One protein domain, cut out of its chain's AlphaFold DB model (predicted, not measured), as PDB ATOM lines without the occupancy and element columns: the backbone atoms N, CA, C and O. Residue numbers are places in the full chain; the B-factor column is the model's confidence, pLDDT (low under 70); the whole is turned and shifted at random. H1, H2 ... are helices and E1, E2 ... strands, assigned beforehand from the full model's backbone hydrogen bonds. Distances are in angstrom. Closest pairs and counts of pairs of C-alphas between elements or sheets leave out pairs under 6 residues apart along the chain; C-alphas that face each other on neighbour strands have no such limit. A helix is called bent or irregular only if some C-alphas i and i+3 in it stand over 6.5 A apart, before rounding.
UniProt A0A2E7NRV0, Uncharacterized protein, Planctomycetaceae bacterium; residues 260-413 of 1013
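AT A GLANCE: This is residues 260 to 413 of the 1013 residues of an uncharacterized protein of Planctomycetaceae bacterium (UniProt A0A2E7NRV0). The domain is a sandwich of two twisted sheets face to face, their strands running nearly in line: a branched sheet of E1, E3, E4, E5 and E7 and a smaller one of E6, E2 and E8. Short helix H1 packs beside the branched sheet near E3, tiny H2 sits by one end of the sandwich and grazes both sheets, and the loop of residues 269 to 281 reaches far out, to 32 A from the mean of the C-alphas. The printed part has 154 residues with eight named strands and two named helices, in the order E1 E2 E3 E4 H1 E5 E6 H2 E7 E8; the neighbour strands are antiparallel in both sheets, and the smaller has the order E6 - E2 - E8. The class is mostly strand, though under half of the residues, 69 of 154, are in named elements. The whole is compact, with a radius of gyration of the C-alphas of 16.1 A and spans of 52 by 35 by 28 A.

IN THESE COORDINATES: E1, residues 262 to 268, begins at C-alpha 262 (131.186, 166.320, 130.396) and is 19.8 A long. E2, residues 282 to 289, measures 22.6 A. E3, residues 299 to 309, is the longest strand at 29.2 A, ending at C-alpha 309 (120.483, 184.824, 137.063). E4, residues 312 to 316, spans 12.4 A, and H1, residues 317 to 323, spans 10.1 A; H1 is irregular, with C-alphas 318 and 321 7.2 A apart. E5, residues 357 to 360, spans 10.3 A, E6, residues 363 to 369, 19.7 A, and H2, residues 371 to 374, 5.1 A. E7, residues 378 to 385, measures 23.2 A, and E8, residues 394 to 401, measures 23.3 A and ends at C-alpha 401 (125.407, 182.955, 118.355).

HOW THE PARTS SIT: In the branched sheet, twisted, E3 has three neighbours. E4, beside residues 306 to 309, and E5, beside residues 299 to 302, lie on one side of E3, and E7 lies on the other side. E3 and E4 form a hairpin, with N 307 and O 315 2.8 A apart. E3 and E5 have N 300 and O 359 within hydrogen-bond range at 2.8 A. E3 and E7 are antiparallel at 162 degrees, with N 303 and O 382 2.7 A apart. E1 is an edge strand beside E7, with N 265 and O 381 2.8 A apart. In the other sheet, twisted with C-alphas up to 4.1 A off its best plane, E2 is the inner strand. Across E2 and E6, N 286 and O 365 are within hydrogen-bond range at 2.9 A, and across E2 and E8, N 287 and O 398 are within hydrogen-bond range at 2.8 A. The two sheets have 50 pairs of C-alphas within 10 A, and their facing parts are 9.4 A centre to centre. Between them, the closest C-alphas of E1 and E8 are those of Leu 265 and Leu 399, 6.5 A apart. H1 is on the branched sheet at a height over the sheet of 5.3 A, over none of its strands, but only just: 2 of its C-alphas fall on E4. The closest C-alphas of H1 and E3 are those of Leu 317 and Arg 306, 5.1 A apart. In H1, 1 of 3 O i to N i+4 pairs and 2 of 4 O i to N i+3 pairs are within hydrogen-bond range; H2 is too short for an O i to N i+4 pair. H1 and H2 are apart.

THE WHOLE: The C-alphas farthest apart, those of Gly 275 and Lys 347, are 56.5 A apart. The printed part has no cut. The links from E1 to E2, 13 residues, and from H1 to E5, 33 residues, are long. The mean pLDDT of the printed part is 84.8; residues 274 to 279, 326 to 329, 345 to 350, 387 to 390 and 407 to 408 are under 70.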
ATOM      1  N   LEU A 260     136.895 165.238 127.124       91.31
ATOM      2  CA  LEU A 260     136.032 165.509 128.265       91.31
ATOM      3  C   LEU A 260     134.944 164.437 128.345       91.31
ATOM      4  O   LEU A 260     134.460 163.956 127.331       91.31
ATOM      5  N   GLU A 261     134.540 164.064 129.553       89.81
ATOM      6  CA  GLU A 261     133.350 163.216 129.752       89.81
ATOM      7  C   GLU A 261     132.086 164.082 129.838       89.81
ATOM      8  O   GLU A 261     131.000 163.683 129.427       89.81
ATOM      9  N   THR A 262     132.247 165.318 130.318       90.44
ATOM     10  CA  THR A 262     131.186 166.320 130.396       90.44
ATOM     11  C   THR A 262     131.726 167.691 129.993       90.44
ATOM     12  O   THR A 262     132.868 168.039 130.302       90.44
ATOM     13  N   GLN A 263     130.914 168.489 129.303       92.31
ATOM     14  CA  GLN A 263     131.265 169.856 128.918       92.31
ATOM     15  C   GLN A 263     130.127 170.797 129.282       92.31
ATOM     16  O   GLN A 263     129.010 170.678 128.784       92.31
ATOM     17  N   GLN A 264     130.416 171.771 130.140       92.50
ATOM     18  CA  GLN A 264     129.459 172.818 130.461       92.50
ATOM     19  C   GLN A 264     129.524 173.925 129.407       92.50
ATOM     20  O   GLN A 264     130.578 174.513 129.169       92.50
ATOM     21  N   LEU A 265     128.388 174.219 128.785       93.00
ATOM     22  CA  LEU A 265     128.226 175.292 127.814       93.00
ATOM     23  C   LEU A 265     127.554 176.475 128.501       93.00
ATOM     24  O   LEU A 265     126.519 176.310 129.154       93.00
ATOM     25  N   ARG A 266     128.155 177.658 128.358       93.12
ATOM     26  CA  ARG A 266     127.691 178.898 128.980       93.12
ATOM     27  C   ARG A 266     127.663 180.045 127.980       93.12
ATOM     28  O   ARG A 266     128.584 180.176 127.175       93.12
ATOM     29  N   ARG A 267     126.636 180.896 128.046       94.31
ATOM     30  CA  ARG A 267     126.545 182.134 127.258       94.31
ATOM     31  C   ARG A 267     125.832 183.231 128.039       94.31
ATOM     32  O   ARG A 267     124.632 183.139 128.267       94.31
ATOM     33  N   ALA A 268     126.566 184.270 128.427       91.94
ATOM     34  CA  ALA A 268     126.008 185.430 129.115       91.94
ATOM     35  C   ALA A 268     125.372 186.423 128.131       91.94
ATOM     36  O   ALA A 268     125.917 186.674 127.055       91.94
ATOM     37  N   PHE A 269     124.259 187.032 128.533       89.81
ATOM     38  CA  PHE A 269     123.586 188.097 127.791       89.81
ATOM     39  C   PHE A 269     123.624 189.377 128.634       89.81
ATOM     40  O   PHE A 269     122.821 189.533 129.555       89.81
ATOM     41  N   PRO A 270     124.586 190.282 128.395       84.38
ATOM     42  CA  PRO A 270     124.760 191.465 129.228       84.38
ATOM     43  C   PRO A 270     123.582 192.440 129.095       84.38
ATOM     44  O   PRO A 270     122.889 192.474 128.078       84.38
ATOM     45  N   THR A 271     123.370 193.252 130.130       81.50
ATOM     46  CA  THR A 271     122.411 194.361 130.079       81.50
ATOM     47  C   THR A 271     122.934 195.455 129.141       81.50
ATOM     48  O   THR A 271     124.105 195.824 129.279       81.50
ATOM     49  N   PRO A 272     122.116 195.982 128.206       75.62
ATOM     50  CA  PRO A 272     122.508 197.113 127.362       75.62
ATOM     51  C   PRO A 272     122.945 198.316 128.206       75.62
ATOM     52  O   PRO A 272     122.386 198.555 129.281       75.62
ATOM     53  N   LYS A 273     123.935 199.078 127.734       77.00
ATOM     54  CA  LYS A 273     124.370 200.309 128.417       77.00
ATOM     55  C   LYS A 273     123.331 201.420 128.222       77.00
ATOM     56  O   LYS A 273     122.610 201.439 127.227       77.00
ATOM     57  N   ALA A 274     123.256 202.358 129.169       58.62
ATOM     58  CA  ALA A 274     122.335 203.494 129.088       58.62
ATOM     59  C   ALA A 274     122.553 204.279 127.777       58.62
ATOM     60  O   ALA A 274     123.655 204.763 127.526       58.62
ATOM     61  N   GLY A 275     121.514 204.362 126.935       62.78
ATOM     62  CA  GLY A 275     121.550 205.000 125.610       62.78
ATOM     63  C   GLY A 275     121.575 204.040 124.409       62.78
ATOM     64  O   GLY A 275     121.395 204.487 123.277       62.78
ATOM     65  N   GLU A 276     121.748 202.728 124.610       65.94
ATOM     66  CA  GLU A 276     121.653 201.734 123.529       65.94
ATOM     67  C   GLU A 276     120.192 201.366 123.203       65.94
ATOM     68  O   GLU A 276     119.332 201.290 124.082       65.94
ATOM     69  N   LYS A 277     119.896 201.124 121.914       59.09
ATOM     70  CA  LYS A 277     118.562 200.703 121.439       59.09
ATOM     71  C   LYS A 277     118.106 199.403 122.121       59.09
ATOM     72  O   LYS A 277     118.932 198.559 122.459       59.09
ATOM     73  N   SER A 278     116.781 199.225 122.234       58.56
ATOM     74  CA  SER A 278     116.120 198.026 122.781       58.56
ATOM     75  C   SER A 278     116.808 196.726 122.350       58.56
ATOM     76  O   SER A 278     117.084 196.520 121.163       58.56
ATOM     77  N   ALA A 279     117.059 195.845 123.321       66.44
ATOM     78  CA  ALA A 279     117.737 194.576 123.104       66.44
ATOM     79  C   ALA A 279     116.999 193.732 122.046       66.44
ATOM     80  O   ALA A 279     115.775 193.587 122.077       66.44
ATOM     81  N   LYS A 280     117.754 193.201 121.078       80.56
ATOM     82  CA  LYS A 280     117.222 192.344 120.013       80.56
ATOM     83  C   LYS A 280     116.983 190.919 120.528       80.56
ATOM     84  O   LYS A 280     117.660 190.490 121.464       80.56
ATOM     85  N   PRO A 281     116.075 190.162 119.888       86.50
ATOM     86  CA  PRO A 281     115.951 188.721 120.087       86.50
ATOM     87  C   PRO A 281     117.308 188.019 119.982       86.50
ATOM     88  O   PRO A 281     118.046 188.241 119.018       86.50
ATOM     89  N   VAL A 282     117.631 187.161 120.947       90.56
ATOM     90  CA  VAL A 282     118.867 186.372 120.926       90.56
ATOM     91  C   VAL A 282     118.609 185.096 120.135       90.56
ATOM     92  O   VAL A 282     117.622 184.405 120.370       90.56
ATOM     93  N   VAL A 283     119.493 184.760 119.200       92.50
ATOM     94  CA  VAL A 283     119.458 183.484 118.473       92.50
ATOM     95  C   VAL A 283     120.678 182.682 118.893       92.50
ATOM     96  O   VAL A 283     121.790 183.195 118.797       92.50
ATOM     97  N   LEU A 284     120.473 181.445 119.338       93.69
ATOM     98  CA  LEU A 284     121.547 180.524 119.705       93.69
ATOM     99  C   LEU A 284     121.421 179.232 118.921       93.69
ATOM    100  O   LEU A 284     120.316 178.779 118.620       93.69
ATOM    101  N   SER A 285     122.563 178.616 118.645       93.88
ATOM    102  CA  SER A 285     122.646 177.287 118.057       93.88
ATOM    103  C   SER A 285     123.527 176.383 118.911       93.88
ATOM    104  O   SER A 285     124.689 176.702 119.163       93.88
ATOM    105  N   LEU A 286     122.986 175.234 119.315       93.38
ATOM    106  CA  LEU A 286     123.778 174.096 119.775       93.38
ATOM    107  C   LEU A 286     124.227 173.318 118.544       93.38
ATOM    108  O   LEU A 286     123.400 172.822 117.782       93.38
ATOM    109  N   LEU A 287     125.533 173.237 118.337       92.31
ATOM    110  CA  LEU A 287     126.150 172.508 117.239       92.31
ATOM    111  C   LEU A 287     126.754 171.223 117.793       92.31
ATOM    112  O   LEU A 287     127.604 171.287 118.678       92.31
ATOM    113  N   ILE A 288     126.318 170.085 117.263       92.62
ATOM    114  CA  ILE A 288     126.763 168.748 117.641       92.62
ATOM    115  C   ILE A 288     127.437 168.120 116.422       92.62
ATOM    116  O   ILE A 288     126.781 167.836 115.424       92.62
ATOM    117  N   GLY A 289     128.754 167.949 116.480       90.38
ATOM    118  CA  GLY A 289     129.526 167.224 115.472       90.38
ATOM    119  C   GLY A 289     129.754 165.770 115.872       90.38
ATOM    120  O   GLY A 289     129.843 165.471 117.059       90.38
ATOM    121  N   ASP A 290     129.937 164.915 114.874       88.75
ATOM    122  CA  ASP A 290     130.248 163.476 114.963       88.75
ATOM    123  C   ASP A 290     131.719 163.176 115.308       88.75
ATOM    124  O   ASP A 290     132.225 162.108 114.998       88.75
ATOM    125  N   ALA A 291     132.468 164.181 115.783       88.31
ATOM    126  CA  ALA A 291     133.907 164.124 116.061       88.31
ATOM    127  C   ALA A 291     134.799 163.516 114.941       88.31
ATOM    128  O   ALA A 291     135.985 163.262 115.163       88.31
ATOM    129  N   GLY A 292     134.282 163.362 113.716       85.50
ATOM    130  CA  GLY A 292     134.973 162.805 112.558       85.50
ATOM    131  C   GLY A 292     135.181 161.291 112.523       85.50
ATOM    132  O   GLY A 292     135.924 160.841 111.650       85.50
ATOM    133  N   ASP A 293     134.564 160.512 113.410       85.25
ATOM    134  CA  ASP A 293     134.576 159.041 113.363       85.25
ATOM    135  C   ASP A 293     133.235 158.406 112.965       85.25
ATOM    136  O   ASP A 293     133.166 157.186 112.794       85.25
ATOM    137  N   GLY A 294     132.238 159.245 112.671       83.88
ATOM    138  CA  GLY A 294     130.923 158.859 112.168       83.88
ATOM    139  C   GLY A 294     129.909 158.686 113.295       83.88
ATOM    140  O   GLY A 294     130.272 158.401 114.420       83.88
ATOM    141  N   SER A 295     128.618 158.793 112.983       80.25
ATOM    142  CA  SER A 295     127.544 159.020 113.966       80.25
ATOM    143  C   SER A 295     127.151 157.833 114.866       80.25
ATOM    144  O   SER A 295     126.124 157.887 115.548       80.25
ATOM    145  N   ALA A 296     127.875 156.717 114.831       75.19
ATOM    146  CA  ALA A 296     127.443 155.480 115.479       75.19
ATOM    147  C   ALA A 296     127.618 155.546 117.008       75.19
ATOM    148  O   ALA A 296     128.728 155.413 117.518       75.19
ATOM    149  N   GLY A 297     126.507 155.690 117.738       76.50
ATOM    150  CA  GLY A 297     126.507 155.827 119.202       76.50
ATOM    151  C   GLY A 297     126.732 157.261 119.698       76.50
ATOM    152  O   GLY A 297     126.836 157.480 120.901       76.50
ATOM    153  N   ASP A 298     126.771 158.246 118.795       87.94
ATOM    154  CA  ASP A 298     127.025 159.654 119.123       87.94
ATOM    155  C   ASP A 298     125.747 160.381 119.553       87.94
ATOM    156  O   ASP A 298     125.259 161.305 118.895       87.94
ATOM    157  N   VAL A 299     125.172 159.947 120.667       89.62
ATOM    158  CA  VAL A 299     123.992 160.586 121.248       89.62
ATOM    159  C   VAL A 299     124.432 161.504 122.385       89.62
ATOM    160  O   VAL A 299     125.090 161.073 123.331       89.62
ATOM    161  N   VAL A 300     124.076 162.785 122.299       92.06
ATOM    162  CA  VAL A 300     124.437 163.807 123.287       92.06
ATOM    163  C   VAL A 300     123.223 164.204 124.114       92.06
ATOM    164  O   VAL A 300     122.203 164.637 123.575       92.06
ATOM    165  N   VAL A 301     123.366 164.147 125.436       92.94
ATOM    166  CA  VAL A 301     122.386 164.653 126.398       92.94
ATOM    167  C   VAL A 301     122.818 166.034 126.883       92.94
ATOM    168  O   VAL A 301     123.854 166.194 127.527       92.94
ATOM    169  N   PHE A 302     122.003 167.045 126.595       95.31
ATOM    170  CA  PHE A 302     122.094 168.379 127.175       95.31
ATOM    171  C   PHE A 302     121.243 168.431 128.444       95.31
ATOM    172  O   PHE A 302     120.018 168.573 128.397       95.31
ATOM    173  N   GLN A 303     121.910 168.294 129.585       94.31
ATOM    174  CA  GLN A 303     121.308 168.254 130.908       94.31
ATOM    175  C   GLN A 303     120.830 169.643 131.336       94.31
ATOM    176  O   GLN A 303     121.632 170.577 131.476       94.31
ATOM    177  N   LYS A 304     119.521 169.743 131.594       94.12
ATOM    178  CA  LYS A 304     118.834 170.924 132.141       94.12
ATOM    179  C   LYS A 304     119.253 172.258 131.475       94.12
ATOM    180  O   LYS A 304     119.781 173.141 132.173       94.12
ATOM    181  N   PRO A 305     119.041 172.436 130.151       96.00
ATOM    182  CA  PRO A 305     119.360 173.683 129.461       96.00
ATOM    183  C   PRO A 305     118.481 174.817 129.993       96.00
ATOM    184  O   PRO A 305     117.255 174.693 130.001       96.00
ATOM    185  N   ARG A 306     119.084 175.910 130.474       95.62
ATOM    186  CA  ARG A 306     118.350 176.945 131.227       95.62
ATOM    187  C   ARG A 306     119.014 178.317 131.217       95.62
ATOM    188  O   ARG A 306     120.212 178.423 130.979       95.62
ATOM    189  N   LEU A 307     118.240 179.352 131.534       94.62
ATOM    190  CA  LEU A 307     118.687 180.723 131.774       94.62
ATOM    191  C   LEU A 307     118.780 180.996 133.277       94.62
ATOM    192  O   LEU A 307     117.756 181.055 133.964       94.62
ATOM    193  N   VAL A 308     119.997 181.219 133.768       94.81
ATOM    194  CA  VAL A 308     120.292 181.487 135.180       94.81
ATOM    195  C   VAL A 308     120.553 182.973 135.416       94.81
ATOM    196  O   VAL A 308     121.156 183.657 134.585       94.81
ATOM    197  N   LYS A 309     120.125 183.486 136.570       92.12
ATOM    198  CA  LYS A 309     120.483 184.824 137.063       92.12
ATOM    199  C   LYS A 309     120.579 184.784 138.580       92.12
ATOM    200  O   LYS A 309     119.702 184.242 139.242       92.12
ATOM    201  N   LYS A 310     121.652 185.351 139.135       87.44
ATOM    202  CA  LYS A 310     121.892 185.338 140.585       87.44
ATOM    203  C   LYS A 310     120.695 185.955 141.326       87.44
ATOM    204  O   LYS A 310     120.315 187.083 141.027       87.44
ATOM    205  N   GLY A 311     120.123 185.211 142.275       86.50
ATOM    206  CA  GLY A 311     118.974 185.647 143.081       86.50
ATOM    207  C   GLY A 311     117.602 185.528 142.401       86.50
ATOM    208  O   GLY A 311     116.626 186.008 142.964       86.50
ATOM    209  N   GLN A 312     117.502 184.913 141.218       88.69
ATOM    210  CA  GLN A 312     116.232 184.630 140.535       88.69
ATOM    211  C   GLN A 312     116.100 183.130 140.227       88.69
ATOM    212  O   GLN A 312     117.123 182.461 140.074       88.69
ATOM    213  N   PRO A 313     114.870 182.595 140.097       89.19
ATOM    214  CA  PRO A 313     114.668 181.218 139.662       89.19
ATOM    215  C   PRO A 313     115.176 180.990 138.228       89.19
ATOM    216  O   PRO A 313     115.050 181.848 137.339       89.19
ATOM    217  N   ASP A 314     115.745 179.802 138.018       92.62
ATOM    218  CA  ASP A 314     116.180 179.319 136.709       92.62
ATOM    219  C   ASP A 314     114.976 179.227 135.762       92.62
ATOM    220  O   ASP A 314     113.935 178.684 136.121       92.62
ATOM    221  N   VAL A 315     115.130 179.718 134.531       93.19
ATOM    222  CA  VAL A 315     114.125 179.539 133.469       93.19
ATOM    223  C   VAL A 315     114.597 178.418 132.555       93.19
ATOM    224  O   VAL A 315     115.605 178.576 131.865       93.19
ATOM    225  N   LEU A 316     113.918 177.271 132.574       94.06
ATOM    226  CA  LEU A 316     114.288 176.130 131.736       94.06
ATOM    227  C   LEU A 316     113.952 176.415 130.272       94.06
ATOM    228  O   LEU A 316     112.932 177.026 129.964       94.06
ATOM    229  N   LEU A 317     114.788 175.928 129.352       93.69
ATOM    230  CA  LEU A 317     114.570 176.123 127.917       93.69
ATOM    231  C   LEU A 317     113.253 175.491 127.439       93.69
ATOM    232  O   LEU A 317     112.635 176.024 126.519       93.69
ATOM    233  N   LYS A 318     112.817 174.398 128.083       91.38
ATOM    234  CA  LYS A 318     111.540 173.729 127.798       91.38
ATOM    235  C   LYS A 318     110.308 174.594 128.091       91.38
ATOM    236  O   LYS A 318     109.315 174.465 127.390       91.38
ATOM    237  N   ASP A 319     110.411 175.517 129.048       91.94
ATOM    238  CA  ASP A 319     109.280 176.323 129.526       91.94
ATOM    239  C   ASP A 319     109.209 177.691 128.812       91.94
ATOM    240  O   ASP A 319     108.232 178.423 128.943       91.94
ATOM    241  N   VAL A 320     110.220 178.054 128.007       90.25
ATOM    242  CA  VAL A 320     110.302 179.373 127.342       90.25
ATOM    243  C   VAL A 320     109.092 179.653 126.443       90.25
ATOM    244  O   VAL A 320     108.627 180.791 126.399       90.25
ATOM    245  N   ARG A 321     108.568 178.648 125.728       88.00
ATOM    246  CA  ARG A 321     107.380 178.817 124.869       88.00
ATOM    247  C   ARG A 321     106.125 179.126 125.671       88.00
ATOM    248  O   ARG A 321     105.385 180.036 125.319       88.00
ATOM    249  N   GLU A 322     105.924 178.409 126.768       86.00
ATOM    250  CA  GLU A 322     104.793 178.628 127.664       86.00
ATOM    251  C   GLU A 322     104.881 180.012 128.320       86.00
ATOM    252  O   GLU A 322     103.945 180.802 128.237       86.00
ATOM    253  N   MET A 323     106.057 180.371 128.843       85.12
ATOM    254  CA  MET A 323     106.307 181.675 129.472       85.12
ATOM    255  C   MET A 323     106.163 182.875 128.523       85.12
ATOM    256  O   MET A 323     106.061 184.009 128.984       85.12
ATOM    257  N   THR A 324     106.201 182.653 127.206       82.50
ATOM    258  CA  THR A 324     106.045 183.703 126.186       82.50
ATOM    259  C   THR A 324     104.657 183.721 125.546       82.50
ATOM    260  O   THR A 324     104.413 184.565 124.687       82.50
ATOM    261  N   GLY A 325     103.747 182.834 125.970       76.38
ATOM    262  CA  GLY A 325     102.407 182.694 125.389       76.38
ATOM    263  C   GLY A 325     102.403 182.079 123.984       76.38
ATOM    264  O   GLY A 325     101.412 182.187 123.270       76.38
ATOM    265  N   ASP A 326     103.501 181.436 123.577       69.75
ATOM    266  CA  ASP A 326     103.803 181.062 122.188       69.75
ATOM    267  C   ASP A 326     103.633 179.548 121.934       69.75
ATOM    268  O   ASP A 326     104.399 178.896 121.216       69.75
ATOM    269  N   VAL A 327     102.624 178.962 122.587       64.88
ATOM    270  CA  VAL A 327     102.407 177.506 122.701       64.88
ATOM    271  C   VAL A 327     102.029 176.854 121.357       64.88
ATOM    272  O   VAL A 327     102.258 175.664 121.162       64.88
ATOM    273  N   ALA A 328     101.534 177.640 120.391       61.47
ATOM    274  CA  ALA A 328     101.105 177.197 119.057       61.47
ATOM    275  C   ALA A 328     102.220 177.208 117.982       61.47
ATOM    276  O   ALA A 328     101.932 177.220 116.786       61.47
ATOM    277  N   GLY A 329     103.497 177.199 118.382       66.25
ATOM    278  CA  GLY A 329     104.625 177.017 117.456       66.25
ATOM    279  C   GLY A 329     105.296 178.298 116.952       66.25
ATOM    280  O   GLY A 329     105.902 178.275 115.879       66.25
ATOM    281  N   GLY A 330     105.234 179.398 117.702       74.06
ATOM    282  CA  GLY A 330     105.933 180.625 117.322       74.06
ATOM    283  C   GLY A 330     107.458 180.591 117.535       74.06
ATOM    284  O   GLY A 330     108.063 179.530 117.767       74.06
ATOM    285  N   PRO A 331     108.136 181.740 117.338       82.56
ATOM    286  CA  PRO A 331     109.581 181.796 117.141       82.56
ATOM    287  C   PRO A 331     110.417 181.522 118.396       82.56
ATOM    288  O   PRO A 331     111.637 181.392 118.253       82.56
ATOM    289  N   TRP A 332     109.823 181.478 119.594       89.44
ATOM    290  CA  TRP A 332     110.550 181.416 120.864       89.44
ATOM    291  C   TRP A 332     110.816 179.983 121.353       89.44
ATOM    292  O   TRP A 332     110.030 179.067 121.127       89.44
ATOM    293  N   GLY A 333     111.943 179.788 122.044       88.06
ATOM    294  CA  GLY A 333     112.318 178.530 122.692       88.06
ATOM    295  C   GLY A 333     112.521 177.346 121.738       88.06
ATOM    296  O   GLY A 333     112.865 177.509 120.564       88.06
ATOM    297  N   LEU A 334     112.337 176.141 122.276       90.00
ATOM    298  CA  LEU A 334     112.249 174.883 121.535       90.00
ATOM    299  C   LEU A 334     110.882 174.249 121.787       90.00
ATOM    300  O   LEU A 334     110.231 174.554 122.782       90.00
ATOM    301  N   ASP A 335     110.469 173.350 120.897       86.44
ATOM    302  CA  ASP A 335     109.293 172.511 121.122       86.44
ATOM    303  C   ASP A 335     109.434 171.704 122.434       86.44
ATOM    304  O   ASP A 335     110.379 170.910 122.537       86.44
ATOM    305  N   PRO A 336     108.533 171.887 123.428       84.88
ATOM    306  CA  PRO A 336     108.580 171.174 124.702       84.88
ATOM    307  C   PRO A 336     108.508 169.653 124.528       84.88
ATOM    308  O   PRO A 336     109.111 168.926 125.314       84.88
ATOM    309  N   GLY A 337     107.857 169.162 123.464       84.50
ATOM    310  CA  GLY A 337     107.752 167.731 123.162       84.50
ATOM    311  C   GLY A 337     109.091 167.047 122.857       84.50
ATOM    312  O   GLY A 337     109.163 165.819 122.859       84.50
ATOM    313  N   ARG A 338     110.161 167.818 122.621       88.69
ATOM    314  CA  ARG A 338     111.516 167.299 122.374       88.69
ATOM    315  C   ARG A 338     112.295 166.964 123.647       88.69
ATOM    316  O   ARG A 338     113.329 166.305 123.553       88.69
ATOM    317  N   PHE A 339     111.864 167.453 124.806       91.19
ATOM    318  CA  PHE A 339     112.556 167.214 126.072       91.19
ATOM    319  C   PHE A 339     112.109 165.885 126.691       91.19
ATOM    320  O   PHE A 339     110.988 165.432 126.468       91.19
ATOM    321  N   GLY A 340     113.003 165.224 127.430       87.88
ATOM    322  CA  GLY A 340     112.725 163.917 128.043       87.88
ATOM    323  C   GLY A 340     112.610 162.742 127.063       87.88
ATOM    324  O   GLY A 340     112.301 161.633 127.490       87.88
ATOM    325  N   ARG A 341     112.861 162.951 125.763       86.12
ATOM    326  CA  ARG A 341     112.786 161.905 124.731       86.12
ATOM    327  C   ARG A 341     114.157 161.517 124.209       86.12
ATOM    328  O   ARG A 341     115.030 162.370 124.055       86.12
ATOM    329  N   HIS A 342     114.323 160.235 123.902       85.56
ATOM    330  CA  HIS A 342     115.512 159.715 123.240       85.56
ATOM    331  C   HIS A 342     115.268 159.642 121.718       85.56
ATOM    332  O   HIS A 342     114.218 159.156 121.309       85.56
ATOM    333  N   PRO A 343     116.216 160.047 120.849       80.44
ATOM    334  CA  PRO A 343     116.016 160.049 119.391       80.44
ATOM    335  C   PRO A 343     115.686 158.687 118.752       80.44
ATOM    336  O   PRO A 343     115.226 158.647 117.617       80.44
ATOM    337  N   ALA A 344     115.954 157.584 119.455       73.06
ATOM    338  CA  ALA A 344     115.778 156.213 118.968       73.06
ATOM    339  C   ALA A 344     114.466 155.524 119.410       73.06
ATOM    340  O   ALA A 344     114.392 154.311 119.255       73.06
ATOM    341  N   ASP A 345     113.498 156.258 119.992       59.34
ATOM    342  CA  ASP A 345     112.184 155.799 120.516       59.34
ATOM    343  C   ASP A 345     111.882 154.286 120.322       59.34
ATOM    344  O   ASP A 345     111.315 153.859 119.315       59.34
ATOM    345  N   GLY A 346     112.279 153.457 121.304       56.03
ATOM    346  CA  GLY A 346     112.148 151.992 121.281       56.03
ATOM    347  C   GLY A 346     112.688 151.303 122.548       56.03
ATOM    348  O   GLY A 346     113.429 151.908 123.323       56.03
ATOM    349  N   LYS A 347     112.287 150.039 122.796       46.06
ATOM    350  CA  LYS A 347     112.675 149.240 123.984       46.06
ATOM    351  C   LYS A 347     114.206 149.153 124.108       46.06
ATOM    352  O   LYS A 347     114.842 148.508 123.282       46.06
ATOM    353  N   GLY A 348     114.756 149.751 125.168       54.22
ATOM    354  CA  GLY A 348     116.201 149.806 125.430       54.22
ATOM    355  C   GLY A 348     116.830 151.174 125.154       54.22
ATOM    356  O   GLY A 348     117.902 151.235 124.576       54.22
ATOM    357  N   ALA A 349     116.170 152.278 125.513       61.22
ATOM    358  CA  ALA A 349     116.776 153.611 125.541       61.22
ATOM    359  C   ALA A 349     116.859 154.100 126.993       61.22
ATOM    360  O   ALA A 349     115.924 153.878 127.767       61.22
ATOM    361  N   THR A 350     117.954 154.768 127.374       66.56
ATOM    362  CA  THR A 350     118.074 155.342 128.725       66.56
ATOM    363  C   THR A 350     116.976 156.375 128.965       66.56
ATOM    364  O   THR A 350     116.787 157.253 128.117       66.56
ATOM    365  N   PRO A 351     116.278 156.331 130.117       78.31
ATOM    366  CA  PRO A 351     115.357 157.385 130.517       78.31
ATOM    367  C   PRO A 351     116.058 158.749 130.511       78.31
ATOM    368  O   PRO A 351     117.024 158.972 131.242       78.31
ATOM    369  N   ILE A 352     115.570 159.673 129.683       86.31
ATOM    370  CA  ILE A 352     116.061 161.052 129.644       86.31
ATOM    371  C   ILE A 352     115.212 161.879 130.608       86.31
ATOM    372  O   ILE A 352     113.985 161.848 130.545       86.31
ATOM    373  N   ALA A 353     115.859 162.633 131.499       88.56
ATOM    374  CA  ALA A 353     115.153 163.527 132.415       88.56
ATOM    375  C   ALA A 353     114.262 164.514 131.638       88.56
ATOM    376  O   ALA A 353     114.675 165.041 130.601       88.56
ATOM    377  N   ALA A 354     113.057 164.781 132.147       89.56
ATOM    378  CA  ALA A 354     112.015 165.545 131.454       89.56
ATOM    379  C   ALA A 354     112.436 166.977 131.066       89.56
ATOM    380  O   ALA A 354     111.866 167.581 130.165       89.56
ATOM    381  N   GLU A 355     113.432 167.538 131.747       92.31
ATOM    382  CA  GLU A 355     114.017 168.856 131.500       92.31
ATOM    383  C   GLU A 355     115.259 168.844 130.590       92.31
ATOM    384  O   GLU A 355     115.848 169.897 130.339       92.31
ATOM    385  N   SER A 356     115.701 167.670 130.134       93.56
ATOM    386  CA  SER A 356     116.918 167.498 129.337       93.56
ATOM    387  C   SER A 356     116.602 167.257 127.866       93.56
ATOM    388  O   SER A 356     115.565 166.699 127.511       93.56
ATOM    389  N   LEU A 357     117.517 167.689 127.001       94.12
ATOM    390  CA  LEU A 357     117.401 167.555 125.553       94.12
ATOM    391  C   LEU A 357     118.403 166.506 125.063       94.12
ATOM    392  O   LEU A 357     119.602 166.674 125.264       94.12
ATOM    393  N   CYS A 358     117.927 165.455 124.400       91.81
ATOM    394  CA  CYS A 358     118.772 164.401 123.838       91.81
ATOM    395  C   CYS A 358     118.822 164.517 122.309       91.81
ATOM    396  O   CYS A 358     117.786 164.681 121.661       91.81
ATOM    397  N   VAL A 359     120.021 164.495 121.721       92.06
ATOM    398  CA  VAL A 359     120.232 164.778 120.295       92.06
ATOM    399  C   VAL A 359     121.264 163.821 119.705       92.06
ATOM    400  O   VAL A 359     122.373 163.709 120.218       92.06
ATOM    401  N   GLN A 360     120.917 163.178 118.592       90.44
ATOM    402  CA  GLN A 360     121.834 162.366 117.791       90.44
ATOM    403  C   GLN A 360     122.760 163.275 116.962       90.44
ATOM    404  O   GLN A 360     122.283 164.166 116.260       90.44
ATOM    405  N   ALA A 361     124.074 163.055 117.026       89.50
ATOM    406  CA  ALA A 361     125.047 163.727 116.166       89.50
ATOM    407  C   ALA A 361     125.066 163.112 114.748       89.50
ATOM    408  O   ALA A 361     124.819 161.911 114.614       89.50
ATOM    409  N   PRO A 362     125.418 163.884 113.698       92.06
ATOM    410  CA  PRO A 362     125.632 165.330 113.702       92.06
ATOM    411  C   PRO A 362     124.309 166.112 113.610       92.06
ATOM    412  O   PRO A 362     123.418 165.764 112.838       92.06
ATOM    413  N   ALA A 363     124.188 167.216 114.352       91.88
ATOM    414  CA  ALA A 363     122.978 168.039 114.365       91.88
ATOM    415  C   ALA A 363     123.254 169.511 114.710       91.88
ATOM    416  O   ALA A 363     124.248 169.854 115.353       91.88
ATOM    417  N   VAL A 364     122.332 170.393 114.315       92.81
ATOM    418  CA  VAL A 364     122.247 171.777 114.805       92.81
ATOM    419  C   VAL A 364     120.864 171.999 115.399       92.81
ATOM    420  O   VAL A 364     119.852 171.797 114.733       92.81
ATOM    421  N   VAL A 365     120.820 172.447 116.651       93.31
ATOM    422  CA  VAL A 365     119.586 172.842 117.330       93.31
ATOM    423  C   VAL A 365     119.609 174.349 117.541       93.31
ATOM    424  O   VAL A 365     120.272 174.847 118.450       93.31
ATOM    425  N   THR A 366     118.892 175.079 116.685       93.06
ATOM    426  CA  THR A 366     118.745 176.536 116.780       93.06
ATOM    427  C   THR A 366     117.460 176.900 117.514       93.06
ATOM    428  O   THR A 366     116.398 176.363 117.208       93.06
ATOM    429  N   PHE A 367     117.545 177.852 118.440       92.69
ATOM    430  CA  PHE A 367     116.398 178.409 119.154       92.69
ATOM    431  C   PHE A 367     116.548 179.917 119.345       92.69
ATOM    432  O   PHE A 367     117.657 180.460 119.309       92.69
ATOM    433  N   ARG A 368     115.421 180.609 119.527       92.88
ATOM    434  CA  ARG A 368     115.403 182.052 119.796       92.88
ATOM    435  C   ARG A 368     114.911 182.326 121.204       92.88
ATOM    436  O   ARG A 368     113.994 181.673 121.688       92.88
ATOM    437  N   LEU A 369     115.491 183.331 121.838       91.81
ATOM    438  CA  LEU A 369     115.102 183.802 123.158       91.81
ATOM    439  C   LEU A 369     114.624 185.255 123.050       91.81
ATOM    440  O   LEU A 369     115.316 186.071 122.422       91.81
ATOM    441  N   PRO A 370     113.477 185.608 123.657       90.25
ATOM    442  CA  PRO A 370     113.057 186.995 123.749       90.25
ATOM    443  C   PRO A 370     114.106 187.805 124.498       90.25
ATOM    444  O   PRO A 370     114.679 187.341 125.487       90.25
ATOM    445  N   ALA A 371     114.326 189.041 124.059       86.38
ATOM    446  CA  ALA A 371     115.276 189.931 124.711       86.38
ATOM    447  C   ALA A 371     114.933 190.152 126.196       86.38
ATOM    448  O   ALA A 371     115.824 190.142 127.039       86.38
ATOM    449  N   SER A 372     113.641 190.251 126.522       86.12
ATOM    450  CA  SER A 372     113.132 190.393 127.892       86.12
ATOM    451  C   SER A 372     113.510 189.230 128.818       86.12
ATOM    452  O   SER A 372     113.726 189.454 130.005       86.12
ATOM    453  N   LEU A 373     113.625 188.004 128.293       88.06
ATOM    454  CA  LEU A 373     114.038 186.828 129.068       88.06
ATOM    455  C   LEU A 373     115.559 186.650 129.110       88.06
ATOM    456  O   LEU A 373     116.089 186.163 130.107       88.06
ATOM    457  N   ALA A 374     116.267 187.018 128.040       88.31
ATOM    458  CA  ALA A 374     117.709 186.815 127.942       88.31
ATOM    459  C   ALA A 374     118.513 187.867 128.726       88.31
ATOM    460  O   ALA A 374     119.491 187.515 129.379       88.31
ATOM    461  N   VAL A 375     118.115 189.144 128.680       87.69
ATOM    462  CA  VAL A 375     118.899 190.269 129.220       87.69
ATOM    463  C   VAL A 375     119.257 190.087 130.702       87.69
ATOM    464  O   VAL A 375     118.407 189.891 131.573       87.69
ATOM    465  N   GLY A 376     120.553 190.178 131.001       87.00
ATOM    466  CA  GLY A 376     121.117 190.021 132.340       87.00
ATOM    467  C   GLY A 376     121.127 188.579 132.865       87.00
ATOM    468  O   GLY A 376     121.419 188.386 134.048       87.00
ATOM    469  N   ARG A 377     120.792 187.583 132.034       92.62
ATOM    470  CA  ARG A 377     120.873 186.148 132.356       92.62
ATOM    471  C   ARG A 377     122.042 185.478 131.629       92.62
ATOM    472  O   ARG A 377     122.615 186.020 130.684       92.62
ATOM    473  N   GLU A 378     122.379 184.268 132.055       94.31
ATOM    474  CA  GLU A 378     123.327 183.381 131.383       94.31
ATOM    475  C   GLU A 378     122.617 182.088 130.968       94.31
ATOM    476  O   GLU A 378     121.958 181.450 131.783       94.31
ATOM    477  N   PHE A 379     122.748 181.679 129.708       95.50
ATOM    478  CA  PHE A 379     122.359 180.337 129.285       95.50
ATOM    479  C   PHE A 379     123.395 179.322 129.765       95.50
ATOM    480  O   PHE A 379     124.583 179.512 129.513       95.50
ATOM    481  N   VAL A 380     122.955 178.246 130.417       95.69
ATOM    482  CA  VAL A 380     123.804 177.180 130.958       95.69
ATOM    483  C   VAL A 380     123.203 175.815 130.629       95.69
ATOM    484  O   VAL A 380     122.022 175.571 130.869       95.69
ATOM    485  N   THR A 381     124.033 174.897 130.139       95.88
ATOM    486  CA  THR A 381     123.698 173.470 130.000       95.88
ATOM    487  C   THR A 381     124.954 172.621 130.168       95.88
ATOM    488  O   THR A 381     126.056 173.093 129.886       95.88
ATOM    489  N   THR A 382     124.812 171.368 130.592       94.69
ATOM    490  CA  THR A 382     125.921 170.398 130.596       94.69
ATOM    491  C   THR A 382     125.683 169.368 129.504       94.69
ATOM    492  O   THR A 382     124.607 168.790 129.451       94.69
ATOM    493  N   ALA A 383     126.650 169.164 128.618       93.38
ATOM    494  CA  ALA A 383     126.597 168.158 127.564       93.38
ATOM    495  C   ALA A 383     127.379 166.907 127.982       93.38
ATOM    496  O   ALA A 383     128.514 167.025 128.453       93.38
ATOM    497  N   THR A 384     126.784 165.732 127.790       91.75
ATOM    498  CA  THR A 384     127.381 164.414 128.068       91.75
ATOM    499  C   THR A 384     127.034 163.432 126.951       91.75
ATOM    500  O   THR A 384     125.997 163.588 126.309       91.75
ATOM    501  N   ILE A 385     127.866 162.413 126.724       89.25
ATOM    502  CA  ILE A 385     127.502 161.291 125.843       89.25
ATOM    503  C   ILE A 385     126.537 160.363 126.589       89.25
ATOM    504  O   ILE A 385     126.712 160.109 127.782       89.25
ATOM    505  N   GLU A 386     125.503 159.903 125.898       85.94
ATOM    506  CA  GLU A 386     124.541 158.914 126.385       85.94
ATOM    507  C   GLU A 386     125.223 157.541 126.534       85.94
ATOM    508  O   GLU A 386     125.997 157.119 125.677       85.94
ATOM    509  N   SER A 387     124.997 156.858 127.659       68.06
ATOM    510  CA  SER A 387     125.779 155.679 128.060       68.06
ATOM    511  C   SER A 387     125.268 154.337 127.523       68.06
ATOM    512  O   SER A 387     125.962 153.332 127.661       68.06
ATOM    513  N   HIS A 388     124.066 154.272 126.952       61.00
ATOM    514  CA  HIS A 388     123.404 153.022 126.567       61.00
ATOM    515  C   HIS A 388     123.682 152.603 125.125       61.00
ATOM    516  O   HIS A 388     123.665 151.413 124.829       61.00
ATOM    517  N   GLY A 389     124.057 153.544 124.252       55.56
ATOM    518  CA  GLY A 389     124.558 153.265 122.898       55.56
ATOM    519  C   GLY A 389     125.903 152.511 122.822       55.56
ATOM    520  O   GLY A 389     126.383 152.231 121.721       55.56
ATOM    521  N   GLY A 390     126.514 152.168 123.965       61.88
ATOM    522  CA  GLY A 390     127.780 151.439 124.088       61.88
ATOM    523  C   GLY A 390     129.017 152.332 124.259       61.88
ATOM    524  O   GLY A 390     128.960 153.552 124.160       61.88
ATOM    525  N   ASP A 391     130.185 151.712 124.467       72.75
ATOM    526  CA  ASP A 391     131.462 152.389 124.776       72.75
ATOM    527  C   ASP A 391     132.062 153.221 123.610       72.75
ATOM    528  O   ASP A 391     133.221 153.645 123.673       72.75
ATOM    529  N   ASN A 392     131.337 153.409 122.503       77.56
ATOM    530  CA  ASN A 392     131.866 153.984 121.262       77.56
ATOM    531  C   ASN A 392     131.572 155.473 121.056       77.56
ATOM    532  O   ASN A 392     132.300 156.073 120.265       77.56
ATOM    533  N   GLY A 393     130.574 156.040 121.739       85.12
ATOM    534  CA  GLY A 393     130.059 157.376 121.438       85.12
ATOM    535  C   GLY A 393     131.061 158.510 121.666       85.12
ATOM    536  O   GLY A 393     131.777 158.548 122.679       85.12
ATOM    537  N   SER A 394     131.079 159.454 120.728       90.56
ATOM    538  CA  SER A 394     131.904 160.659 120.766       90.56
ATOM    539  C   SER A 394     131.246 161.845 120.070       90.56
ATOM    540  O   SER A 394     130.570 161.705 119.069       90.56
ATOM    541  N   ALA A 395     131.452 163.061 120.566       91.94
ATOM    542  CA  ALA A 395     130.927 164.242 119.881       91.94
ATOM    543  C   ALA A 395     131.766 165.484 120.162       91.94
ATOM    544  O   ALA A 395     132.428 165.591 121.188       91.94
ATOM    545  N   GLN A 396     131.702 166.474 119.276       92.50
ATOM    546  CA  GLN A 396     132.183 167.823 119.583       92.50
ATOM    547  C   GLN A 396     131.001 168.772 119.641       92.50
ATOM    548  O   GLN A 396     130.291 168.949 118.649       92.50
ATOM    549  N   VAL A 397     130.807 169.396 120.801       92.56
ATOM    550  CA  VAL A 397     129.688 170.307 121.034       92.56
ATOM    551  C   VAL A 397     130.160 171.751 121.138       92.56
ATOM    552  O   VAL A 397     131.182 172.053 121.758       92.56
ATOM    553  N   ALA A 398     129.389 172.657 120.546       90.75
ATOM    554  CA  ALA A 398     129.617 174.092 120.630       90.75
ATOM    555  C   ALA A 398     128.292 174.847 120.789       90.75
ATOM    556  O   ALA A 398     127.261 174.435 120.258       90.75
ATOM    557  N   LEU A 399     128.341 175.975 121.497       91.88
ATOM    558  CA  LEU A 399     127.238 176.925 121.619       91.88
ATOM    559  C   LEU A 399     127.616 178.197 120.857       91.88
ATOM    560  O   LEU A 399     128.601 178.847 121.202       91.88
ATOM    561  N   LEU A 400     126.856 178.524 119.814       91.69
ATOM    562  CA  LEU A 400     127.163 179.607 118.878       91.69
ATOM    563  C   LEU A 400     126.035 180.641 118.844       91.69
ATOM    564  O   LEU A 400     124.862 180.283 118.949       91.69
ATOM    565  N   ASP A 401     126.388 181.912 118.651       90.06
ATOM    566  CA  ASP A 401     125.407 182.955 118.355       90.06
ATOM    567  C   ASP A 401     124.924 182.844 116.904       90.06
ATOM    568  O   ASP A 401     125.700 182.581 115.985       90.06
ATOM    569  N   GLY A 402     123.638 183.105 116.684       89.81
ATOM    570  CA  GLY A 402     123.029 183.070 115.360       89.81
ATOM    571  C   GLY A 402     122.710 181.659 114.867       89.81
ATOM    572  O   GLY A 402     122.688 180.686 115.624       89.81
ATOM    573  N   LYS A 403     122.399 181.558 113.571       85.06
ATOM    574  CA  LYS A 403     122.211 180.269 112.893       85.06
ATOM    575  C   LYS A 403     123.578 179.642 112.616       85.06
ATOM    576  O   LYS A 403     124.459 180.316 112.089       85.06
ATOM    577  N   ALA A 404     123.722 178.358 112.925       85.94
ATOM    578  CA  ALA A 404     124.908 177.573 112.597       85.94
ATOM    579  C   ALA A 404     124.618 176.583 111.461       85.94
ATOM    580  O   ALA A 404     123.471 176.203 111.229       85.94
ATOM    581  N   VAL A 405     125.672 176.143 110.776       82.19
ATOM    582  CA  VAL A 405     125.609 175.081 109.763       82.19
ATOM    583  C   VAL A 405     126.296 173.839 110.322       82.19
ATOM    584  O   VAL A 405     127.298 173.946 111.034       82.19
ATOM    585  N   ILE A 406     125.749 172.660 110.018       77.56
ATOM    586  CA  ILE A 406     126.372 171.386 110.381       77.56
ATOM    587  C   ILE A 406     127.709 171.280 109.641       77.56
ATOM    588  O   ILE A 406     127.760 171.353 108.417       77.56
ATOM    589  N   GLY A 407     128.792 171.106 110.396       66.25
ATOM    590  CA  GLY A 407     130.107 170.769 109.859       66.25
ATOM    591  C   GLY A 407     130.519 169.398 110.373       66.25
ATOM    592  O   GLY A 407     130.567 169.218 111.594       66.25
ATOM    593  N   SER A 408     130.800 168.472 109.456       66.12
ATOM    594  CA  SER A 408     131.304 167.127 109.745       66.12
ATOM    595  C   SER A 408     132.821 167.126 109.953       66.12
ATOM    596  O   SER A 408     133.544 167.971 109.409       66.12
ATOM    597  N   GLY A 409     133.315 166.171 110.743       79.56
ATOM    598  CA  GLY A 409     134.747 165.973 110.947       79.56
ATOM    599  C   GLY A 409     135.312 166.577 112.234       79.56
ATOM    600  O   GLY A 409     134.787 167.531 112.810       79.56
ATOM    601  N   LEU A 410     136.457 166.031 112.647       88.88
ATOM    602  CA  LEU A 410     137.173 166.414 113.861       88.88
ATOM    603  C   LEU A 410     137.714 167.849 113.780       88.88
ATOM    604  O   LEU A 410     138.535 168.174 112.919       88.88
ATOM    605  N   ARG A 411     137.307 168.717 114.701       88.38
ATOM    606  CA  ARG A 411     137.776 170.102 114.824       88.38
ATOM    607  C   ARG A 411     138.951 170.188 115.782       88.38
ATOM    608  O   ARG A 411     138.987 169.493 116.795       88.38
ATOM    609  N   VAL A 412     139.887 171.080 115.473       88.69
ATOM    610  CA  VAL A 412     141.033 171.357 116.342       88.69
ATOM    611  C   VAL A 412     140.536 171.992 117.641       88.69
ATOM    612  O   VAL A 412     139.855 173.017 117.613       88.69
ATOM    613  N   THR A 413     140.889 171.392 118.774       87.44
ATOM    614  CA  THR A 413     140.601 171.944 120.100       87.44
ATOM    615  C   THR A 413     141.579 173.069 120.422       87.44
ATOM    616  O   THR A 413     142.789 172.915 120.253       87.44
TER     617      THR A 413